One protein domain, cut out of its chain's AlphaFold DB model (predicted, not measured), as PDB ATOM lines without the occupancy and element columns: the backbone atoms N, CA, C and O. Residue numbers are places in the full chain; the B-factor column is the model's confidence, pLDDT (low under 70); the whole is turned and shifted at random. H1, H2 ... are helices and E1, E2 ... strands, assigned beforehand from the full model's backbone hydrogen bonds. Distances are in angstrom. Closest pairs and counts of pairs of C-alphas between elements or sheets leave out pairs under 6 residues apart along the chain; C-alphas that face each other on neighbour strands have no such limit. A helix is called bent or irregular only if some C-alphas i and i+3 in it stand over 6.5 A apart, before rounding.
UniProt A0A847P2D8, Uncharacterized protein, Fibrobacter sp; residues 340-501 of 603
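Overview. This is residues 340 to 501 of the 603 residues of an uncharacterized protein of Fibrobacter sp (UniProt A0A847P2D8). Helices gather toward one end of an only just elongated model, where H3 and H5 cross, H6 packs on H3 and the short H4 makes the turn between H3 and H5; the small strand hairpin E1 and E2 packs on H5 near the middle. The other end is mostly loop: H2 sits there away from the other helices, and the 55 residues 435 to 489, with no named element, run out past it and come back to H6. The printed part has 162 residues with six named helices and two named strands, in the order H1 E1 E2 H2 H3 H4 H5 H6; under half of the residues are in these elements, whose class is mostly helix. The sheet, order E1 - E2, is antiparallel. By its radius of gyration of the C-alphas, 16.9 A, the whole is compact, and it spans 54 by 27 by 26 A.

Arrangement. H1, residues 340 to 343, touches residues 421 to 425 of H5, residues 419 to 434; their closest C-alphas, Ser 341 and Glu 421, are 5.5 A apart. E1, residues 344 to 346, and E2, residues 352 to 354, form a hairpin, with N 353 and O 345 within hydrogen-bond range at 2.8 A. The closest C-alphas of E2 and H5, Thr 352 and Tyr 428, are 5.3 A apart. H2, residues 360 to 369, touches no helix. The hub is H3, residues 391 to 409. Its residues 397 to 404 touch H5, closest at the C-alphas of Lys 401 and Thr 429, 5.8 A, at a steep tilt of 69 degrees, only just short of about perpendicular, opposite ways. H3 and H4, residues 411 to 416, only just touch, and only at the corner, with 3 pairs of C-alphas within 8 A; the closest, Thr 407 and Leu 413, are 5.3 A apart. Residues 401 to 409 of H3 touch H6, residues 490 to 499, closest at the C-alphas of Gly 402 and Ile 492, 5.9 A. In H2, H5 and H6 every O i to N i+4 pair is within hydrogen-bond range; in H3 9 of 15 are, and in H4 0 of 2, beside 3 of 3 O i to N i+3 pairs.

Along the chain. H1 begins at C-alpha 340, (-41.412, 16.200, -41.912). H2 is 14.1 A long, H3 29.7 A, H4 10.2 A, H5 22.4 A and H6 14.2 A. H3 is irregular, with C-alphas 395 and 398 7.2 A apart, and has a kink of 29 degrees near residue 398. H6 ends at C-alpha 499, (-23.194, 13.280, -28.966).

Size, cuts and confidence. The two C-alphas farthest apart, Val 412 and Glu 452, are 54.7 A apart. The links H2 to H3 and H5 to H6 are long. The printed part has no cut, and no printed residue is under 70 in pLDDT.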
ATOM      1  N   GLY A 340     -41.154  16.083 -43.344       92.38
ATOM      2  CA  GLY A 340     -41.412  16.200 -41.912       92.38
ATOM      3  C   GLY A 340     -42.744  16.875 -41.580       92.38
ATOM      4  O   GLY A 340     -43.389  16.501 -40.605       92.38
ATOM      5  N   SER A 341     -43.206  17.808 -42.416       91.94
ATOM      6  CA  SER A 341     -44.490  18.487 -42.218       91.94
ATOM      7  C   SER A 341     -45.707  17.606 -42.560       91.94
ATOM      8  O   SER A 341     -46.805  17.896 -42.094       91.94
ATOM      9  N   TYR A 342     -45.540  16.549 -43.367       91.31
ATOM     10  CA  TYR A 342     -46.654  15.729 -43.875       91.31
ATOM     11  C   TYR A 342     -46.826  14.370 -43.191       91.31
ATOM     12  O   TYR A 342     -47.949  13.874 -43.123       91.31
ATOM     13  N   PHE A 343     -45.735  13.753 -42.728       93.62
ATOM     14  CA  PHE A 343     -45.736  12.358 -42.261       93.62
ATOM     15  C   PHE A 343     -45.672  12.208 -40.746       93.62
ATOM     16  O   PHE A 343     -45.651  11.082 -40.257       93.62
ATOM     17  N   PHE A 344     -45.633  13.313 -40.003       95.50
ATOM     18  CA  PHE A 344     -45.636  13.289 -38.548       95.50
ATOM     19  C   PHE A 344     -46.796  14.101 -38.005       95.50
ATOM     20  O   PHE A 344     -47.096  15.192 -38.485       95.50
ATOM     21  N   TYR A 345     -47.437  13.570 -36.973       96.00
ATOM     22  CA  TYR A 345     -48.516  14.246 -36.266       96.00
ATOM     23  C   TYR A 345     -48.464  13.897 -34.776       96.00
ATOM     24  O   TYR A 345     -47.919  12.866 -34.381       96.00
ATOM     25  N   VAL A 346     -48.999  14.778 -33.933       96.25
ATOM     26  CA  VAL A 346     -49.167  14.497 -32.504       96.25
ATOM     27  C   VAL A 346     -50.485  13.749 -32.348       96.25
ATOM     28  O   VAL A 346     -51.533  14.294 -32.684       96.25
ATOM     29  N   GLY A 347     -50.418  12.495 -31.919       95.06
ATOM     30  CA  GLY A 347     -51.583  11.690 -31.577       95.06
ATOM     31  C   GLY A 347     -51.992  11.855 -30.116       95.06
ATOM     32  O   GLY A 347     -51.580  12.788 -29.416       95.06
ATOM     33  N   LYS A 348     -52.787  10.901 -29.632       92.88
ATOM     34  CA  LYS A 348     -53.155  10.790 -28.219       92.88
ATOM     35  C   LYS A 348     -51.915  10.584 -27.342       92.88
ATOM     36  O   LYS A 348     -50.826  10.272 -27.822       92.88
ATOM     37  N   HIS A 349     -52.066  10.845 -26.043       88.88
ATOM     38  CA  HIS A 349     -50.962  10.854 -25.069       88.88
ATOM     39  C   HIS A 349     -49.824  11.838 -25.420       88.88
ATOM     40  O   HIS A 349     -48.709  11.737 -24.913       88.88
ATOM     41  N   SER A 350     -50.096  12.833 -26.281       90.38
ATOM     42  CA  SER A 350     -49.100  13.784 -26.805       90.38
ATOM     43  C   SER A 350     -47.917  13.121 -27.523       90.38
ATOM     44  O   SER A 350     -46.824  13.695 -27.584       90.38
ATOM     45  N   LEU A 351     -48.104  11.911 -28.055       93.19
ATOM     46  CA  LEU A 351     -47.041  11.178 -28.722       93.19
ATOM     47  C   LEU A 351     -46.943  11.573 -30.193       93.19
ATOM     48  O   LEU A 351     -47.950  11.697 -30.882       93.19
ATOM     49  N   THR A 352     -45.726  11.731 -30.710       96.81
ATOM     50  CA  THR A 352     -45.542  11.920 -32.150       96.81
ATOM     51  C   THR A 352     -45.573  10.586 -32.893       96.81
ATOM     52  O   THR A 352     -44.698   9.734 -32.709       96.81
ATOM     53  N   LEU A 353     -46.557  10.439 -33.774       97.69
ATOM     54  CA  LEU A 353     -46.826   9.263 -34.593       97.69
ATOM     55  C   LEU A 353     -46.486   9.531 -36.062       97.69
ATOM     56  O   LEU A 353     -46.422  10.682 -36.501       97.69
ATOM     57  N   TRP A 354     -46.257   8.454 -36.810       97.00
ATOM     58  CA  TRP A 354     -46.014   8.500 -38.249       97.00
ATOM     59  C   TRP A 354     -47.284   8.227 -39.053       97.00
ATOM     60  O   TRP A 354     -48.118   7.416 -38.659       97.00
ATOM     61  N   GLY A 355     -47.416   8.877 -40.202       95.19
ATOM     62  CA  GLY A 355     -48.472   8.651 -41.180       95.19
ATOM     63  C   GLY A 355     -48.958   9.956 -41.798       95.19
ATOM     64  O   GLY A 355     -48.977  11.001 -41.149       95.19
ATOM     65  N   GLU A 356     -49.357   9.893 -43.062       92.75
ATOM     66  CA  GLU A 356     -49.934  11.018 -43.789       92.75
ATOM     67  C   GLU A 356     -51.448  11.099 -43.594       92.75
ATOM     68  O   GLU A 356     -52.119  10.103 -43.302       92.75
ATOM     69  N   LYS A 357     -52.006  12.292 -43.803       90.00
ATOM     70  CA  LYS A 357     -53.449  12.531 -43.710       90.00
ATOM     71  C   LYS A 357     -54.230  11.531 -44.574       90.00
ATOM     72  O   LYS A 357     -54.043  11.470 -45.785       90.00
ATOM     73  N   SER A 358     -55.160  10.813 -43.945       87.62
ATOM     74  CA  SER A 358     -56.000   9.799 -44.583       87.62
ATOM     75  C   SER A 358     -57.440   9.830 -44.067       87.62
ATOM     76  O   SER A 358     -57.750  10.536 -43.109       87.62
ATOM     77  N   SER A 359     -58.315   9.059 -44.714       92.81
ATOM     78  CA  SER A 359     -59.638   8.698 -44.199       92.81
ATOM     79  C   SER A 359     -59.573   7.343 -43.492       92.81
ATOM     80  O   SER A 359     -58.749   6.500 -43.845       92.81
ATOM     81  N   GLU A 360     -60.489   7.089 -42.557       93.94
ATOM     82  CA  GLU A 360     -60.596   5.784 -41.894       93.94
ATOM     83  C   GLU A 360     -60.798   4.634 -42.894       93.94
ATOM     84  O   GLU A 360     -60.130   3.605 -42.805       93.94
ATOM     85  N   ASN A 361     -61.631   4.838 -43.919       92.38
ATOM     86  CA  ASN A 361     -61.802   3.867 -44.998       92.38
ATOM     87  C   ASN A 361     -60.497   3.626 -45.778       92.38
ATOM     88  O   ASN A 361     -60.190   2.493 -46.142       92.38
ATOM     89  N   GLY A 362     -59.713   4.680 -46.026       93.31
ATOM     90  CA  GLY A 362     -58.410   4.582 -46.687       93.31
ATOM     91  C   GLY A 362     -57.391   3.783 -45.874       93.31
ATOM     92  O   GLY A 362     -56.669   2.968 -46.447       93.31
ATOM     93  N   TYR A 363     -57.370   3.970 -44.551       95.50
ATOM     94  CA  TYR A 363     -56.563   3.163 -43.633       95.50
ATOM     95  C   TYR A 363     -56.961   1.687 -43.697       95.50
ATOM     96  O   TYR A 363     -56.125   0.844 -44.018       95.50
ATOM     97  N   TRP A 364     -58.239   1.369 -43.471       95.44
ATOM     98  CA  TRP A 364     -58.688  -0.024 -43.440       95.44
ATOM     99  C   TRP A 364     -58.561  -0.721 -44.795       95.44
ATOM    100  O   TRP A 364     -58.111  -1.859 -44.818       95.44
ATOM    101  N   SER A 365     -58.815  -0.026 -45.910       93.50
ATOM    102  CA  SER A 365     -58.570  -0.557 -47.262       93.50
ATOM    103  C   SER A 365     -57.104  -0.944 -47.481       93.50
ATOM    104  O   SER A 365     -56.811  -1.932 -48.155       93.50
ATOM    105  N   TYR A 366     -56.162  -0.178 -46.920       94.44
ATOM    106  CA  TYR A 366     -54.751  -0.543 -46.983       94.44
ATOM    107  C   TYR A 366     -54.449  -1.761 -46.101       94.44
ATOM    108  O   TYR A 366     -53.755  -2.666 -46.549       94.44
ATOM    109  N   ILE A 367     -55.008  -1.832 -44.889       95.12
ATOM    110  CA  ILE A 367     -54.816  -2.989 -43.999       95.12
ATOM    111  C   ILE A 367     -55.398  -4.285 -44.593       95.12
ATOM    112  O   ILE A 367     -54.815  -5.350 -44.407       95.12
ATOM    113  N   THR A 368     -56.524  -4.221 -45.311       94.25
ATOM    114  CA  THR A 368     -57.225  -5.409 -45.836       94.25
ATOM    115  C   THR A 368     -56.754  -5.852 -47.217       94.25
ATOM    116  O   THR A 368     -56.824  -7.041 -47.540       94.25
ATOM    117  N   ASP A 369     -56.338  -4.910 -48.065       89.69
ATOM    118  CA  ASP A 369     -56.073  -5.159 -49.485       89.69
ATOM    119  C   ASP A 369     -54.691  -4.694 -49.951       89.69
ATOM    120  O   ASP A 369     -54.360  -4.892 -51.120       89.69
ATOM    121  N   GLU A 370     -53.918  -4.021 -49.092       87.44
ATOM    122  CA  GLU A 370     -52.680  -3.308 -49.449       87.44
ATOM    123  C   GLU A 370     -52.867  -2.317 -50.615       87.44
ATOM    124  O   GLU A 370     -51.930  -1.966 -51.339       87.44
ATOM    125  N   LYS A 371     -54.103  -1.840 -50.802       84.50
ATOM    126  CA  LYS A 371     -54.466  -0.869 -51.834       84.50
ATOM    127  C   LYS A 371     -54.338   0.555 -51.308       84.50
ATOM    128  O   LYS A 371     -54.670   0.854 -50.165       84.50
ATOM    129  N   GLY A 372     -53.936   1.461 -52.194       85.19
ATOM    130  CA  GLY A 372     -53.773   2.878 -51.878       85.19
ATOM    131  C   GLY A 372     -52.399   3.199 -51.293       85.19
ATOM    132  O   GLY A 372     -51.412   2.520 -51.581       85.19
ATOM    133  N   SER A 373     -52.323   4.285 -50.521       89.69
ATOM    134  CA  SER A 373     -51.071   4.681 -49.879       89.69
ATOM    135  C   SER A 373     -50.691   3.707 -48.772       89.69
ATOM    136  O   SER A 373     -51.552   3.217 -48.051       89.69
ATOM    137  N   ARG A 374     -49.387   3.472 -48.606       92.25
ATOM    138  CA  ARG A 374     -48.834   2.648 -47.520       92.25
ATOM    139  C   ARG A 374     -48.599   3.432 -46.232       92.25
ATOM    140  O   ARG A 374     -48.190   2.860 -45.228       92.25
ATOM    141  N   SER A 375     -48.838   4.737 -46.287       93.19
ATOM    142  CA  SER A 375     -48.510   5.686 -45.230       93.19
ATOM    143  C   SER A 375     -49.744   6.215 -44.513       93.19
ATOM    144  O   SER A 375     -49.665   7.247 -43.858       93.19
ATOM    145  N   GLN A 376     -50.883   5.524 -44.633       93.56
ATOM    146  CA  GLN A 376     -52.158   5.961 -44.064       93.56
ATOM    147  C   GLN A 376     -52.021   6.199 -42.559       93.56
ATOM    148  O   GLN A 376     -51.773   5.254 -41.814       93.56
ATOM    149  N   LYS A 377     -52.213   7.431 -42.090       94.56
ATOM    150  CA  LYS A 377     -52.316   7.728 -40.656       94.56
ATOM    151  C   LYS A 377     -53.353   6.827 -39.970       94.56
ATOM    152  O   LYS A 377     -54.396   6.528 -40.549       94.56
ATOM    153  N   ASP A 378     -53.069   6.442 -38.725       96.44
ATOM    154  CA  ASP A 378     -54.032   5.773 -37.847       96.44
ATOM    155  C   ASP A 378     -55.271   6.665 -37.620       96.44
ATOM    156  O   ASP A 378     -55.121   7.769 -37.083       96.44
ATOM    157  N   PRO A 379     -56.489   6.214 -37.983       96.19
ATOM    158  CA  PRO A 379     -57.712   6.991 -37.783       96.19
ATOM    159  C   PRO A 379     -58.024   7.269 -36.309       96.19
ATOM    160  O   PRO A 379     -58.728   8.233 -36.018       96.19
ATOM    161  N   TYR A 380     -57.484   6.474 -35.379       95.69
ATOM    162  CA  TYR A 380     -57.731   6.649 -33.947       95.69
ATOM    163  C   TYR A 380     -56.602   7.367 -33.195       95.69
ATOM    164  O   TYR A 380     -56.727   7.606 -31.990       95.69
ATOM    165  N   GLU A 381     -55.532   7.733 -33.909       96.19
ATOM    166  CA  GLU A 381     -54.408   8.545 -33.432       96.19
ATOM    167  C   GLU A 381     -53.663   7.975 -32.211       96.19
ATOM    168  O   GLU A 381     -53.166   8.728 -31.373       96.19
ATOM    169  N   LEU A 382     -53.592   6.651 -32.093       96.12
ATOM    170  CA  LEU A 382     -52.939   5.941 -30.988       96.12
ATOM    171  C   LEU A 382     -51.644   5.249 -31.414       96.12
ATOM    172  O   LEU A 382     -50.744   5.069 -30.590       96.12
ATOM    173  N   ILE A 383     -51.544   4.859 -32.688       97.75
ATOM    174  CA  ILE A 383     -50.432   4.065 -33.217       97.75
ATOM    175  C   ILE A 383     -49.841   4.652 -34.500       97.75
ATOM    176  O   ILE A 383     -50.440   5.493 -35.171       97.75
ATOM    177  N   ASP A 384     -48.639   4.202 -34.855       98.00
ATOM    178  CA  ASP A 384     -48.043   4.528 -36.148       98.00
ATOM    179  C   ASP A 384     -48.923   4.016 -37.305       98.00
ATOM    180  O   ASP A 384     -49.539   2.952 -37.231       98.00
ATOM    181  N   GLY A 385     -48.990   4.809 -38.372       95.19
ATOM    182  CA  GLY A 385     -49.844   4.585 -39.530       95.19
ATOM    183  C   GLY A 385     -49.422   3.414 -40.420       95.19
ATOM    184  O   GLY A 385     -48.304   2.903 -40.360       95.19
ATOM    185  N   GLY A 386     -50.345   3.020 -41.296       93.56
ATOM    186  CA  GLY A 386     -50.221   1.885 -42.195       93.56
ATOM    187  C   GLY A 386     -50.120   0.567 -41.431       93.56
ATOM    188  O   GLY A 386     -50.630   0.411 -40.321       93.56
ATOM    189  N   ILE A 387     -49.430  -0.390 -42.043       94.88
ATOM    190  CA  ILE A 387     -48.952  -1.579 -41.350       94.88
ATOM    191  C   ILE A 387     -47.700  -1.120 -40.596       94.88
ATOM    192  O   ILE A 387     -46.622  -0.999 -41.183       94.88
ATOM    193  N   ALA A 388     -47.869  -0.779 -39.317       94.62
ATOM    194  CA  ALA A 388     -46.838  -0.119 -38.521       94.62
ATOM    195  C   ALA A 388     -45.498  -0.874 -38.580       94.62
ATOM    196  O   ALA A 388     -45.437  -2.103 -38.442       94.62
ATOM    197  N   GLY A 389     -44.410  -0.132 -38.785       93.06
ATOM    198  CA  GLY A 389     -43.071  -0.693 -38.912       93.06
ATOM    199  C   GLY A 389     -42.769  -1.376 -40.240       93.06
ATOM    200  O   GLY A 389     -41.845  -2.180 -40.282       93.06
ATOM    201  N   GLU A 390     -43.507  -1.081 -41.310       91.81
ATOM    202  CA  GLU A 390     -43.223  -1.557 -42.670       91.81
ATOM    203  C   GLU A 390     -43.120  -0.413 -43.687       91.81
ATOM    204  O   GLU A 390     -43.246   0.768 -43.360       91.81
ATOM    205  N   ALA A 391     -42.855  -0.782 -44.946       91.69
ATOM    206  CA  ALA A 391     -42.895   0.096 -46.110       91.69
ATOM    207  C   ALA A 391     -42.188   1.448 -45.874       91.69
ATOM    208  O   ALA A 391     -40.998   1.473 -45.550       91.69
ATOM    209  N   TYR A 392     -42.893   2.568 -46.074       92.75
ATOM    210  CA  TYR A 392     -42.284   3.896 -46.044       92.75
ATOM    211  C   TYR A 392     -41.815   4.313 -44.657       92.75
ATOM    212  O   TYR A 392     -40.789   4.980 -44.579       92.75
ATOM    213  N   GLN A 393     -42.434   3.837 -43.575       94.69
ATOM    214  CA  GLN A 393     -41.948   4.150 -42.234       94.69
ATOM    215  C   GLN A 393     -40.513   3.638 -42.038       94.69
ATOM    216  O   GLN A 393     -39.636   4.390 -41.607       94.69
ATOM    217  N   LEU A 394     -40.232   2.386 -42.428       94.75
ATOM    218  CA  LEU A 394     -38.872   1.833 -42.376       94.75
ATOM    219  C   LEU A 394     -37.920   2.500 -43.368       94.75
ATOM    220  O   LEU A 394     -36.720   2.564 -43.109       94.75
ATOM    221  N   ILE A 395     -38.428   2.959 -44.510       94.06
ATOM    222  CA  ILE A 395     -37.609   3.595 -45.542       94.06
ATOM    223  C   ILE A 395     -37.159   4.998 -45.118       94.06
ATOM    224  O   ILE A 395     -36.022   5.371 -45.396       94.06
ATOM    225  N   THR A 396     -38.030   5.779 -44.473       93.50
ATOM    226  CA  THR A 396     -37.800   7.217 -44.267       93.50
ATOM    227  C   THR A 396     -37.345   7.586 -42.861       93.50
ATOM    228  O   THR A 396     -36.770   8.655 -42.683       93.50
ATOM    229  N   SER A 397     -37.575   6.743 -41.847       95.19
ATOM    230  CA  SER A 397     -37.278   7.118 -40.451       95.19
ATOM    231  C   SER A 397     -35.800   7.456 -40.221       95.19
ATOM    232  O   SER A 397     -35.485   8.421 -39.527       95.19
ATOM    233  N   GLN A 398     -34.882   6.725 -40.862       96.00
ATOM    234  CA  GLN A 398     -33.441   6.977 -40.738       96.00
ATOM    235  C   GLN A 398     -32.982   8.260 -41.443       96.00
ATOM    236  O   GLN A 398     -31.960   8.831 -41.059       96.00
ATOM    237  N   SER A 399     -33.739   8.761 -42.425       94.50
ATOM    238  CA  SER A 399     -33.432  10.038 -43.073       94.50
ATOM    239  C   SER A 399     -33.487  11.194 -42.070       94.50
ATOM    240  O   SER A 399     -32.600  12.040 -42.082       94.50
ATOM    241  N   HIS A 400     -34.451  11.188 -41.145       96.38
ATOM    242  CA  HIS A 400     -34.631  12.269 -40.172       96.38
ATOM    243  C   HIS A 400     -33.634  12.232 -39.005       96.38
ATOM    244  O   HIS A 400     -33.328  13.277 -38.429       96.38
ATOM    245  N   LYS A 401     -33.047  11.062 -38.702       97.56
ATOM    246  CA  LYS A 401     -32.013  10.914 -37.660       97.56
ATOM    247  C   LYS A 401     -30.841  11.866 -37.877       97.56
ATOM    248  O   LYS A 401     -30.443  12.580 -36.959       97.56
ATOM    249  N   GLY A 402     -30.300  11.889 -39.094       96.56
ATOM    250  CA  GLY A 402     -29.180  12.765 -39.439       96.56
ATOM    251  C   GLY A 402     -29.576  14.239 -39.529       96.56
ATOM    252  O   GLY A 402     -28.835  15.089 -39.045       96.56
ATOM    253  N   GLU A 403     -30.758  14.533 -40.076       96.38
ATOM    254  CA  GLU A 403     -31.291  15.895 -40.172       96.38
ATOM    255  C   GLU A 403     -31.402  16.552 -38.789       96.38
ATOM    256  O   GLU A 403     -30.821  17.609 -38.542       96.38
ATOM    257  N   ILE A 404     -32.086  15.886 -37.856       97.62
ATOM    258  CA  ILE A 404     -32.285  16.402 -36.501       97.62
ATOM    259  C   ILE A 404     -30.971  16.458 -35.731       97.62
ATOM    260  O   ILE A 404     -30.689  17.476 -35.093       97.62
ATOM    261  N   LEU A 405     -30.124  15.427 -35.822       98.50
ATOM    262  CA  LEU A 405     -28.828  15.444 -35.147       98.50
ATOM    263  C   LEU A 405     -27.963  16.627 -35.596       98.50
ATOM    264  O   LEU A 405     -27.363  17.286 -34.749       98.50
ATOM    265  N   ALA A 406     -27.947  16.948 -36.894       98.50
ATOM    266  CA  ALA A 406     -27.216  18.101 -37.412       98.50
ATOM    267  C   ALA A 406     -27.671  19.406 -36.737       98.50
ATOM    268  O   ALA A 406     -26.834  20.209 -36.333       98.50
ATOM    269  N   THR A 407     -28.980  19.594 -36.533       98.19
ATOM    270  CA  THR A 407     -29.514  20.787 -35.847       98.19
ATOM    271  C   THR A 407     -29.204  20.841 -34.353       98.19
ATOM    272  O   THR A 407     -29.231  21.919 -33.768       98.19
ATOM    273  N   HIS A 408     -28.921  19.711 -33.705       98.19
ATOM    274  CA  HIS A 408     -28.451  19.715 -32.320       98.19
ATOM    275  C   HIS A 408     -26.949  19.997 -32.227       98.19
ATOM    276  O   HIS A 408     -26.527  20.734 -31.340       98.19
ATOM    277  N   LEU A 409     -26.155  19.448 -33.151       98.62
ATOM    278  CA  LEU A 409     -24.711  19.687 -33.238       98.62
ATOM    279  C   LEU A 409     -24.389  21.132 -33.658       98.62
ATOM    280  O   LEU A 409     -23.421  21.714 -33.180       98.62
ATOM    281  N   MET A 410     -25.212  21.729 -34.524       98.44
ATOM    282  CA  MET A 410     -25.086  23.117 -34.977       98.44
ATOM    283  C   MET A 410     -26.426  23.858 -34.791       98.44
ATOM    284  O   MET A 410     -27.177  24.016 -35.757       98.44
ATOM    285  N   PRO A 411     -26.753  24.325 -33.564       97.94
ATOM    286  CA  PRO A 411     -28.062  24.899 -33.220       97.94
ATOM    287  C   PRO A 411     -28.558  26.038 -34.113       97.94
ATOM    288  O   PRO A 411     -29.765  26.158 -34.319       97.94
ATOM    289  N   VAL A 412     -27.648  26.830 -34.690       98.12
ATOM    290  CA  VAL A 412     -27.975  27.912 -35.635       98.12
ATOM    291  C   VAL A 412     -28.731  27.413 -36.880       98.12
ATOM    292  O   VAL A 412     -29.496  28.166 -37.472       98.12
ATOM    293  N   LEU A 413     -28.638  26.121 -37.238       98.38
ATOM    294  CA  LEU A 413     -29.445  25.528 -38.318       98.38
ATOM    295  C   LEU A 413     -30.954  25.672 -38.108       98.38
ATOM    296  O   LEU A 413     -31.702  25.718 -39.083       98.38
ATOM    297  N   LYS A 414     -31.414  25.766 -36.856       97.06
ATOM    298  CA  LYS A 414     -32.839  25.926 -36.537       97.06
ATOM    299  C   LYS A 414     -33.391  27.275 -36.995       97.06
ATOM    300  O   LYS A 414     -34.594  27.403 -37.173       97.06
ATOM    301  N   GLU A 415     -32.531  28.264 -37.247       96.50
ATOM    302  CA  GLU A 415     -32.946  29.524 -37.863       96.50
ATOM    303  C   GLU A 415     -33.437  29.347 -39.302       96.50
ATOM    304  O   GLU A 415     -34.127  30.222 -39.806       96.50
ATOM    305  N   ALA A 416     -33.090  28.248 -39.969       97.88
ATOM    306  CA  ALA A 416     -33.521  27.917 -41.322       97.88
ATOM    307  C   ALA A 416     -34.456  26.696 -41.310       97.88
ATOM    308  O   ALA A 416     -34.374  25.830 -42.178       97.88
ATOM    309  N   TRP A 417     -35.314  26.603 -40.292       97.38
ATOM    310  CA  TRP A 417     -36.239  25.491 -40.105       97.38
ATOM    311  C   TRP A 417     -37.558  25.988 -39.518       97.38
ATOM    312  O   TRP A 417     -37.568  26.870 -38.657       97.38
ATOM    313  N   ASN A 418     -38.675  25.399 -39.938       98.00
ATOM    314  CA  ASN A 418     -39.962  25.641 -39.301       98.00
ATOM    315  C   ASN A 418     -39.950  25.091 -37.858       98.00
ATOM    316  O   ASN A 418     -39.740  23.891 -37.675       98.00
ATOM    317  N   PRO A 419     -40.179  25.911 -36.816       97.38
ATOM    318  CA  PRO A 419     -40.041  25.474 -35.426       97.38
ATOM    319  C   PRO A 419     -41.053  24.389 -35.028       97.38
ATOM    320  O   PRO A 419     -40.726  23.502 -34.234       97.38
ATOM    321  N   THR A 420     -42.263  24.424 -35.591       96.50
ATOM    322  CA  THR A 420     -43.297  23.409 -35.355       96.50
ATOM    323  C   THR A 420     -42.910  22.084 -36.003       96.50
ATOM    324  O   THR A 420     -42.957  21.046 -35.340       96.50
ATOM    325  N   GLU A 421     -42.463  22.116 -37.263       96.38
ATOM    326  CA  GLU A 421     -41.952  20.924 -37.950       96.38
ATOM    327  C   GLU A 421     -40.719  20.356 -37.239       96.38
ATOM    328  O   GLU A 421     -40.624  19.157 -36.992       96.38
ATOM    329  N   TRP A 422     -39.771  21.212 -36.865       97.69
ATOM    330  CA  TRP A 422     -38.557  20.786 -36.184       97.69
ATOM    331  C   TRP A 422     -38.887  20.022 -34.900       97.69
ATOM    332  O   TRP A 422     -38.368  18.929 -34.677       97.69
ATOM    333  N   LYS A 423     -39.798  20.562 -34.078       96.56
ATOM    334  CA  LYS A 423     -40.165  19.945 -32.802       96.56
ATOM    335  C   LYS A 423     -40.831  18.583 -32.991       96.56
ATOM    336  O   LYS A 423     -40.511  17.649 -32.254       96.56
ATOM    337  N   ILE A 424     -41.739  18.458 -33.960       97.00
ATOM    338  CA  ILE A 424     -42.441  17.196 -34.203       97.00
ATOM    339  C   ILE A 424     -41.495  16.134 -34.782       97.00
ATOM    340  O   ILE A 424     -41.451  15.014 -34.277       97.00
ATOM    341  N   VAL A 425     -40.644  16.498 -35.746       97.06
ATOM    342  CA  VAL A 425     -39.650  15.581 -36.326       97.06
ATOM    343  C   VAL A 425     -38.612  15.171 -35.276       97.06
ATOM    344  O   VAL A 425     -38.233  14.000 -35.231       97.06
ATOM    345  N   GLN A 426     -38.189  16.081 -34.389       97.31
ATOM    346  CA  GLN A 426     -37.297  15.749 -33.273       97.31
ATOM    347  C   GLN A 426     -37.931  14.709 -32.343       97.31
ATOM    348  O   GLN A 426     -37.322  13.670 -32.087       97.31
ATOM    349  N   ASN A 427     -39.158  14.956 -31.874       97.19
ATOM    350  CA  ASN A 427     -39.858  14.041 -30.975       97.19
ATOM    351  C   ASN A 427     -40.043  12.651 -31.612       97.19
ATOM    352  O   ASN A 427     -39.828  11.637 -30.947       97.19
ATOM    353  N   TYR A 428     -40.399  12.590 -32.902       98.00
ATOM    354  CA  TYR A 428     -40.470  11.324 -33.635       98.00
ATOM    355  C   TYR A 428     -39.109  10.627 -33.702       98.00
ATOM    356  O   TYR A 428     -39.011   9.433 -33.441       98.00
ATOM    357  N   THR A 429     -38.061  11.368 -34.059       97.94
ATOM    358  CA  THR A 429     -36.717  10.820 -34.263       97.94
ATOM    359  C   THR A 429     -36.157  10.240 -32.966       97.94
ATOM    360  O   THR A 429     -35.691   9.102 -32.964       97.94
ATOM    361  N   ASP A 430     -36.257  10.974 -31.853       97.69
ATOM    362  CA  ASP A 430     -35.831  10.484 -30.539       97.69
ATOM    363  C   ASP A 430     -36.616   9.218 -30.151       97.69
ATOM    364  O   ASP A 430     -36.011   8.219 -29.755       97.69
ATOM    365  N   ARG A 431     -37.945   9.199 -30.351       97.19
ATOM    366  CA  ARG A 431     -38.765   7.995 -30.135       97.19
ATOM    367  C   ARG A 431     -38.317   6.829 -31.011       97.19
ATOM    368  O   ARG A 431     -38.184   5.713 -30.516       97.19
ATOM    369  N   TRP A 432     -38.101   7.046 -32.304       97.94
ATOM    370  CA  TRP A 432     -37.728   5.980 -33.234       97.94
ATOM    371  C   TRP A 432     -36.386   5.340 -32.859       97.94
ATOM    372  O   TRP A 432     -36.229   4.119 -32.920       97.94
ATOM    373  N   VAL A 433     -35.419   6.151 -32.425       97.75
ATOM    374  CA  VAL A 433     -34.105   5.655 -31.997       97.75
ATOM    375  C   VAL A 433     -34.185   4.926 -30.648       97.75
ATOM    376  O   VAL A 433     -33.551   3.886 -30.473       97.75
ATOM    377  N   LEU A 434     -34.965   5.435 -29.691       96.44
ATOM    378  CA  LEU A 434     -35.032   4.876 -28.333       96.44
ATOM    379  C   LEU A 434     -36.006   3.698 -28.190       96.44
ATOM    380  O   LEU A 434     -35.797   2.827 -27.338       96.44
ATOM    381  N   HIS A 435     -37.039   3.651 -29.025       96.81
ATOM    382  CA  HIS A 435     -38.131   2.681 -28.949       96.81
ATOM    383  C   HIS A 435     -38.446   2.030 -30.293       96.81
ATOM    384  O   HIS A 435     -38.596   0.819 -30.357       96.81
ATOM    385  N   GLY A 436     -38.504   2.805 -31.374       97.19
ATOM    386  CA  GLY A 436     -38.928   2.315 -32.687       97.19
ATOM    387  C   GLY A 436     -40.442   2.400 -32.867       97.19
ATOM    388  O   GLY A 436     -41.060   3.416 -32.535       97.19
ATOM    389  N   VAL A 437     -41.029   1.342 -33.422       97.88
ATOM    390  CA  VAL A 437     -42.440   1.263 -33.827       97.88
ATOM    391  C   VAL A 437     -43.381   1.400 -32.631       97.88
ATOM    392  O   VAL A 437     -43.232   0.703 -31.623       97.88
ATOM    393  N   TRP A 438     -44.385   2.270 -32.759       98.06
ATOM    394  CA  TRP A 438     -45.367   2.516 -31.707       98.06
ATOM    395  C   TRP A 438     -46.744   1.945 -32.039       98.06
ATOM    396  O   TRP A 438     -47.413   2.416 -32.955       98.06
ATOM    397  N   THR A 439     -47.171   0.938 -31.273       97.88
ATOM    398  CA  THR A 439     -48.464   0.249 -31.471       97.88
ATOM    399  C   THR A 439     -49.264  -0.049 -30.198       97.88
ATOM    400  O   THR A 439     -50.223  -0.814 -30.254       97.88
ATOM    401  N   LEU A 440     -48.882   0.525 -29.050       96.00
ATOM    402  CA  LEU A 440     -49.577   0.349 -27.767       96.00
ATOM    403  C   LEU A 440     -49.614   1.688 -27.013       96.00
ATOM    404  O   LEU A 440     -48.596   2.373 -27.034       96.00
ATOM    405  N   PRO A 441     -50.710   2.047 -26.321       96.31
ATOM    406  CA  PRO A 441     -51.952   1.286 -26.206       96.31
ATOM    407  C   PRO A 441     -52.773   1.344 -27.499       96.31
ATOM    408  O   PRO A 441     -52.819   2.369 -28.171       96.31
ATOM    409  N   ASP A 442     -53.455   0.250 -27.832       96.75
ATOM    410  CA  ASP A 442     -54.418   0.216 -28.934       96.75
ATOM    411  C   ASP A 442     -55.620  -0.642 -28.527       96.75
ATOM    412  O   ASP A 442     -55.492  -1.862 -28.426       96.75
ATOM    413  N   PRO A 443     -56.783  -0.037 -28.246       96.31
ATOM    414  CA  PRO A 443     -57.944  -0.761 -27.756       96.31
ATOM    415  C   PRO A 443     -58.769  -1.379 -28.891       96.31
ATOM    416  O   PRO A 443     -59.809  -1.974 -28.615       96.31
ATOM    417  N   TYR A 444     -58.382  -1.182 -30.154       97.38
ATOM    418  CA  TYR A 444     -59.191  -1.545 -31.314       97.38
ATOM    419  C   TYR A 444     -58.824  -2.916 -31.881       97.38
ATOM    420  O   TYR A 444     -57.680  -3.367 -31.805       97.38
ATOM    421  N   ALA A 445     -59.818  -3.604 -32.433       97.56
ATOM    422  CA  ALA A 445     -59.660  -4.946 -32.967       97.56
ATOM    423  C   ALA A 445     -58.794  -4.957 -34.245       97.56
ATOM    424  O   ALA A 445     -58.964  -4.088 -35.106       97.56
ATOM    425  N   PRO A 446     -57.868  -5.927 -34.392       97.38
ATOM    426  CA  PRO A 446     -57.160  -6.166 -35.649       97.38
ATOM    427  C   PRO A 446     -58.119  -6.627 -36.750       97.38
ATOM    428  O   PRO A 446     -59.192  -7.154 -36.469       97.38
ATOM    429  N   PHE A 447     -57.682  -6.504 -38.006       97.00
ATOM    430  CA  PHE A 447     -58.314  -7.230 -39.105       97.00
ATOM    431  C   PHE A 447     -58.271  -8.738 -38.816       97.00
ATOM    432  O   PHE A 447     -57.208  -9.287 -38.526       97.00
ATOM    433  N   ASP A 448     -59.421  -9.398 -38.897       95.75
ATOM    434  CA  ASP A 448     -59.593 -10.811 -38.543       95.75
ATOM    435  C   ASP A 448     -59.332 -11.783 -39.709       95.75
ATOM    436  O   ASP A 448     -59.433 -12.998 -39.543       95.75
ATOM    437  N   GLY A 449     -58.980 -11.258 -40.887       95.69
ATOM    438  CA  GLY A 449     -58.748 -12.033 -42.105       95.69
ATOM    439  C   GLY A 449     -59.985 -12.215 -42.993       95.69
ATOM    440  O   GLY A 449     -59.847 -12.771 -44.084       95.69
ATOM    441  N   ILE A 450     -61.167 -11.734 -42.583       96.56
ATOM    442  CA  ILE A 450     -62.436 -11.885 -43.312       96.56
ATOM    443  C   ILE A 450     -62.997 -10.499 -43.650       96.56
ATOM    444  O   ILE A 450     -63.484  -9.777 -42.786       96.56
ATOM    445  N   LYS A 451     -62.956 -10.107 -44.926       94.94
ATOM    446  CA  LYS A 451     -63.297  -8.733 -45.350       94.94
ATOM    447  C   LYS A 451     -64.761  -8.376 -45.109       94.94
ATOM    448  O   LYS A 451     -65.094  -7.224 -44.848       94.94
ATOM    449  N   GLU A 452     -65.633  -9.371 -45.178       96.44
ATOM    450  CA  GLU A 452     -67.071  -9.246 -44.961       96.44
ATOM    451  C   GLU A 452     -67.408  -8.849 -43.517       96.44
ATOM    452  O   GLU A 452     -68.509  -8.361 -43.259       96.44
ATOM    453  N   ASN A 453     -66.460  -9.009 -42.588       96.94
ATOM    454  CA  ASN A 453     -66.635  -8.628 -41.194       96.94
ATOM    455  C   ASN A 453     -66.275  -7.159 -40.906       96.94
ATOM    456  O   ASN A 453     -66.300  -6.744 -39.741       96.94
ATOM    457  N   TYR A 454     -65.970  -6.351 -41.929       96.44
ATOM    458  CA  TYR A 454     -65.766  -4.914 -41.756       96.44
ATOM    459  C   TYR A 454     -67.006  -4.251 -41.138       96.44
ATOM    460  O   TYR A 454     -68.124  -4.384 -41.638       96.44
ATOM    461  N   GLY A 455     -66.803  -3.557 -40.019       97.06
ATOM    462  CA  GLY A 455     -67.857  -2.966 -39.196       97.06
ATOM    463  C   GLY A 455     -68.682  -3.963 -38.378       97.06
ATOM    464  O   GLY A 455     -69.747  -3.605 -37.873       97.06
ATOM    465  N   ILE A 456     -68.197  -5.203 -38.240       97.00
ATOM    466  CA  ILE A 456     -68.762  -6.249 -37.373       97.00
ATOM    467  C   ILE A 456     -67.730  -6.709 -36.336       97.00
ATOM    468  O   ILE A 456     -68.039  -6.745 -35.149       97.00
ATOM    469  N   THR A 457     -66.513  -7.057 -36.766       97.06
ATOM    470  CA  THR A 457     -65.437  -7.540 -35.871       97.06
ATOM    471  C   THR A 457     -64.212  -6.629 -35.849       97.06
ATOM    472  O   THR A 457     -63.424  -6.700 -34.910       97.06
ATOM    473  N   TYR A 458     -64.054  -5.763 -36.852       97.50
ATOM    474  CA  TYR A 458     -62.974  -4.785 -36.954       97.50
ATOM    475  C   TYR A 458     -63.426  -3.547 -37.734       97.50
ATOM    476  O   TYR A 458     -64.416  -3.582 -38.468       97.50
ATOM    477  N   GLY A 459     -62.673  -2.454 -37.610       96.94
ATOM    478  CA  GLY A 459     -63.052  -1.170 -38.198       96.94
ATOM    479  C   GLY A 459     -64.124  -0.425 -37.399       96.94
ATOM    480  O   GLY A 459     -64.342  -0.757 -36.231       96.94
ATOM    481  N   PRO A 460     -64.748   0.604 -37.994       97.12
ATOM    482  CA  PRO A 460     -65.848   1.332 -37.376       97.12
ATOM    483  C   PRO A 460     -67.111   0.464 -37.334       97.12
ATOM    484  O   PRO A 460     -67.541  -0.050 -38.366       97.12
ATOM    485  N   ASP A 461     -67.714   0.301 -36.156       96.81
ATOM    486  CA  ASP A 461     -68.959  -0.441 -35.950       96.81
ATOM    487  C   ASP A 461     -70.055   0.100 -36.870       96.81
ATOM    488  O   ASP A 461     -70.322   1.300 -36.914       96.81
ATOM    489  N   LYS A 462     -70.726  -0.784 -37.608       95.19
ATOM    490  CA  LYS A 462     -71.729  -0.378 -38.604       95.19
ATOM    491  C   LYS A 462     -72.943   0.358 -38.020       95.19
ATOM    492  O   LYS A 462     -73.683   0.980 -38.779       95.19
ATOM    493  N   ASN A 463     -73.196   0.238 -36.717       95.69
ATOM    494  CA  ASN A 463     -74.339   0.846 -36.043       95.69
ATOM    495  C   ASN A 463     -73.954   2.135 -35.313       95.69
ATOM    496  O   ASN A 463     -74.753   3.068 -35.305       95.69
ATOM    497  N   THR A 464     -72.771   2.186 -34.686       95.12
ATOM    498  CA  THR A 464     -72.349   3.356 -33.889       95.12
ATOM    499  C   THR A 464     -71.330   4.245 -34.597       95.12
ATOM    500  O   THR A 464     -71.262   5.438 -34.310       95.12
ATOM    501  N   GLY A 465     -70.563   3.694 -35.538       93.44
ATOM    502  CA  GLY A 465     -69.415   4.346 -36.166       93.44
ATOM    503  C   GLY A 465     -68.153   4.356 -35.299       93.44
ATOM    504  O   GLY A 465     -67.109   4.800 -35.769       93.44
ATOM    505  N   ASP A 466     -68.213   3.865 -34.058       93.88
ATOM    506  CA  ASP A 466     -67.052   3.802 -33.170       93.88
ATOM    507  C   ASP A 466     -66.119   2.660 -33.570       93.88
ATOM    508  O   ASP A 466     -66.566   1.603 -34.010       93.88
ATOM    509  N   GLY A 467     -64.815   2.818 -33.343       95.56
ATOM    510  CA  GLY A 467     -63.874   1.727 -33.570       95.56
ATOM    511  C   GLY A 467     -64.204   0.505 -32.704       95.56
ATOM    512  O   GLY A 467     -64.284   0.596 -31.473       95.56
ATOM    513  N   ILE A 468     -64.345  -0.661 -33.334       97.31
ATOM    514  CA  ILE A 468     -64.630  -1.920 -32.644       97.31
ATOM    515  C   ILE A 468     -63.467  -2.277 -31.714       97.31
ATOM    516  O   ILE A 468     -62.305  -2.308 -32.128       97.31
ATOM    517  N   ARG A 469     -63.779  -2.538 -30.440       95.50
ATOM    518  CA  ARG A 469     -62.796  -2.861 -29.396       95.50
ATOM    519  C   ARG A 469     -62.248  -4.283 -29.566       95.50
ATOM    520  O   ARG A 469     -62.985  -5.196 -29.922       95.50
ATOM    521  N   GLY A 470     -60.971  -4.490 -29.253       94.75
ATOM    522  CA  GLY A 470     -60.325  -5.800 -29.335       94.75
ATOM    523  C   GLY A 470     -58.934  -5.832 -28.705       94.75
ATOM    524  O   GLY A 470     -58.619  -5.036 -27.828       94.75
ATOM    525  N   ALA A 471     -58.101  -6.777 -29.146       93.25
ATOM    526  CA  ALA A 471     -56.783  -7.046 -28.556       93.25
ATOM    527  C   ALA A 471     -55.656  -6.075 -28.988       93.25
ATOM    528  O   ALA A 471     -54.504  -6.282 -28.605       93.25
ATOM    529  N   GLY A 472     -55.966  -5.050 -29.789       96.56
ATOM    530  CA  GLY A 472     -54.991  -4.163 -30.427       96.56
ATOM    531  C   GLY A 472     -54.545  -4.669 -31.799       96.56
ATOM    532  O   GLY A 472     -54.334  -5.865 -32.008       96.56
ATOM    533  N   ARG A 473     -54.386  -3.756 -32.761       97.31
ATOM    534  CA  ARG A 473     -54.169  -4.087 -34.179       97.31
ATOM    535  C   ARG A 473     -52.781  -4.655 -34.467       97.31
ATOM    536  O   ARG A 473     -52.648  -5.582 -35.258       97.31
ATOM    537  N   PHE A 474     -51.746  -4.118 -33.819       97.06
ATOM    538  CA  PHE A 474     -50.342  -4.462 -34.088       97.06
ATOM    539  C   PHE A 474     -49.506  -4.591 -32.804       97.06
ATOM    540  O   PHE A 474     -48.332  -4.212 -32.775       97.06
ATOM    541  N   ALA A 475     -50.094  -5.111 -31.723       95.69
ATOM    542  CA  ALA A 475     -49.451  -5.196 -30.407       95.69
ATOM    543  C   ALA A 475     -48.072  -5.890 -30.444       95.69
ATOM    544  O   ALA A 475     -47.113  -5.426 -29.833       95.69
ATOM    545  N   ASN A 476     -47.929  -6.949 -31.248       95.31
ATOM    546  CA  ASN A 476     -46.677  -7.697 -31.423       95.31
ATOM    547  C   ASN A 476     -45.547  -6.902 -32.109       95.31
ATOM    548  O   ASN A 476     -44.405  -7.370 -32.159       95.31
ATOM    549  N   ARG A 477     -45.859  -5.729 -32.670       96.69
ATOM    550  CA  ARG A 477     -44.898  -4.849 -33.341       96.69
ATOM    551  C   ARG A 477     -44.373  -3.724 -32.460       96.69
ATOM    552  O   ARG A 477     -43.479  -3.004 -32.897       96.69
ATOM    553  N   HIS A 478     -44.890  -3.581 -31.245       97.50
ATOM    554  CA  HIS A 478     -44.454  -2.532 -30.335       97.50
ATOM    555  C   HIS A 478     -42.952  -2.678 -30.046       97.50
ATOM    556  O   HIS A 478     -42.468  -3.779 -29.774       97.50
ATOM    557  N   GLY A 479     -42.193  -1.590 -30.179       96.75
ATOM    558  CA  GLY A 479     -40.738  -1.587 -29.995       96.75
ATOM    559  C   GLY A 479     -39.930  -2.231 -31.137       96.75
ATOM    560  O   GLY A 479     -38.703  -2.333 -31.063       96.75
ATOM    561  N   ASN A 480     -40.574  -2.709 -32.213       96.75
ATOM    562  CA  ASN A 480     -39.846  -3.243 -33.368       96.75
ATOM    563  C   ASN A 480     -39.050  -2.143 -34.080       96.75
ATOM    564  O   ASN A 480     -39.389  -0.964 -34.024       96.75
ATOM    565  N   ALA A 481     -38.008  -2.557 -34.808       95.94
ATOM    566  CA  ALA A 481     -37.181  -1.677 -35.632       95.94
ATOM    567  C   ALA A 481     -36.594  -0.462 -34.883       95.94
ATOM    568  O   ALA A 481     -36.290   0.545 -35.517       95.94
ATOM    569  N   LYS A 482     -36.396  -0.566 -33.559       96.25
ATOM    570  CA  LYS A 482     -35.656   0.409 -32.745       96.25
ATOM    571  C   LYS A 482     -34.326   0.765 -33.405       96.25
ATOM    572  O   LYS A 482     -33.520  -0.122 -33.682       96.25
ATOM    573  N   ASP A 483     -34.133   2.053 -33.690       96.88
ATOM    574  CA  ASP A 483     -32.999   2.591 -34.464       96.88
ATOM    575  C   ASP A 483     -32.714   1.873 -35.807       96.88
ATOM    576  O   ASP A 483     -31.633   1.968 -36.395       96.88
ATOM    577  N   GLY A 484     -33.696   1.136 -36.315       95.44
ATOM    578  CA  GLY A 484     -33.641   0.397 -37.564       95.44
ATOM    579  C   GLY A 484     -34.195   1.210 -38.728       95.44
ATOM    580  O   GLY A 484     -34.595   2.368 -38.581       95.44
ATOM    581  N   GLY A 485     -34.214   0.588 -39.903       95.25
ATOM    582  CA  GLY A 485     -34.713   1.181 -41.141       95.25
ATOM    583  C   GLY A 485     -33.731   1.030 -42.299       95.25
ATOM    584  O   GLY A 485     -32.564   0.675 -42.114       95.25
ATOM    585  N   GLN A 486     -34.219   1.282 -43.508       95.19
ATOM    586  CA  GLN A 486     -33.387   1.306 -44.707       95.19
ATOM    587  C   GLN A 486     -32.555   2.592 -44.753       95.19
ATOM    588  O   GLN A 486     -32.846   3.560 -44.054       95.19
ATOM    589  N   TYR A 487     -31.499   2.594 -45.571       94.81
ATOM    590  CA  TYR A 487     -30.626   3.759 -45.786       94.81
ATOM    591  C   TYR A 487     -29.984   4.330 -44.504       94.81
ATOM    592  O   TYR A 487     -29.571   5.489 -44.467       94.81
ATOM    593  N   ARG A 488     -29.866   3.507 -43.451       96.06
ATOM    594  CA  ARG A 488     -29.156   3.839 -42.211       96.06
ATOM    595  C   ARG A 488     -27.676   4.094 -42.498       96.06
ATOM    596  O   ARG A 488     -27.017   3.271 -43.129       96.06
ATOM    597  N   SER A 489     -27.139   5.190 -41.967       97.94
ATOM    598  CA  SER A 489     -25.702   5.479 -41.998       97.94
ATOM    599  C   SER A 489     -25.035   5.054 -40.690       97.94
ATOM    600  O   SER A 489     -25.454   5.458 -39.604       97.94
ATOM    601  N   ALA A 490     -23.962   4.264 -40.793       98.31
ATOM    602  CA  ALA A 490     -23.151   3.875 -39.642       98.31
ATOM    603  C   ALA A 490     -22.438   5.080 -39.002       98.31
ATOM    604  O   ALA A 490     -22.305   5.128 -37.782       98.31
ATOM    605  N   PHE A 491     -22.038   6.074 -39.805       98.75
ATOM    606  CA  PHE A 491     -21.460   7.322 -39.302       98.75
ATOM    607  C   PHE A 491     -22.471   8.116 -38.476       98.75
ATOM    608  O   PHE A 491     -22.174   8.508 -37.351       98.75
ATOM    609  N   ILE A 492     -23.687   8.305 -39.000       98.62
ATOM    610  CA  ILE A 492     -24.748   9.022 -38.281       98.62
ATOM    611  C   ILE A 492     -25.129   8.295 -36.990       98.62
ATOM    612  O   ILE A 492     -25.354   8.949 -35.975       98.62
ATOM    613  N   ALA A 493     -25.157   6.960 -36.998       98.56
ATOM    614  CA  ALA A 493     -25.359   6.185 -35.778       98.56
ATOM    615  C   ALA A 493     -24.254   6.452 -34.743       98.56
ATOM    616  O   ALA A 493     -24.566   6.830 -33.620       98.56
ATOM    617  N   SER A 494     -22.977   6.371 -35.133       98.75
ATOM    618  CA  SER A 494     -21.857   6.657 -34.227       98.75
ATOM    619  C   SER A 494     -21.861   8.101 -33.702       98.75
ATOM    620  O   SER A 494     -21.572   8.323 -32.526       98.75
ATOM    621  N   MET A 495     -22.225   9.082 -34.535       98.75
ATOM    622  CA  MET A 495     -22.376  10.481 -34.111       98.75
ATOM    623  C   MET A 495     -23.530  10.655 -33.122       98.75
ATOM    624  O   MET A 495     -23.385  11.377 -32.136       98.75
ATOM    625  N   TRP A 496     -24.661   9.989 -33.364       98.69
ATOM    626  CA  TRP A 496     -25.811  10.021 -32.466       98.69
ATOM    627  C   TRP A 496     -25.447   9.461 -31.091       98.69
ATOM    628  O   TRP A 496     -25.633  10.151 -30.093       98.69
ATOM    629  N   ASP A 497     -24.873   8.260 -31.051       98.25
ATOM    630  CA  ASP A 497     -24.528   7.568 -29.805       98.25
ATOM    631  C   ASP A 497     -23.491   8.347 -28.984       98.25
ATOM    632  O   ASP A 497     -23.541   8.354 -27.757       98.25
ATOM    633  N   THR A 498     -22.573   9.045 -29.660       98.44
ATOM    634  CA  THR A 498     -21.525   9.836 -28.998       98.44
ATOM    635  C   THR A 498     -22.048  11.170 -28.464       98.44
ATOM    636  O   THR A 498     -21.654  11.593 -27.379       98.44
ATOM    637  N   TYR A 499     -22.907  11.864 -29.222       98.44
ATOM    638  CA  TYR A 499     -23.194  13.280 -28.966       98.44
ATOM    639  C   TYR A 499     -24.636  13.605 -28.587       98.44
ATOM    640  O   TYR A 499     -24.850  14.614 -27.918       98.44
ATOM    641  N   ARG A 500     -25.642  12.798 -28.953       97.75
ATOM    642  CA  ARG A 500     -27.057  13.173 -28.762       97.75
ATOM    643  C   ARG A 500     -27.403  13.512 -27.305       97.75
ATOM    644  O   ARG A 500     -28.265  14.359 -27.084       97.75
ATOM    645  N   THR A 501     -26.746  12.896 -26.328       97.56
ATOM    646  CA  THR A 501     -26.990  13.115 -24.892       97.56
ATOM    647  C   THR A 501     -26.215  14.296 -24.298       97.56
ATOM    648  O   THR A 501     -26.464  14.669 -23.160       97.56
TER     649      THR A 501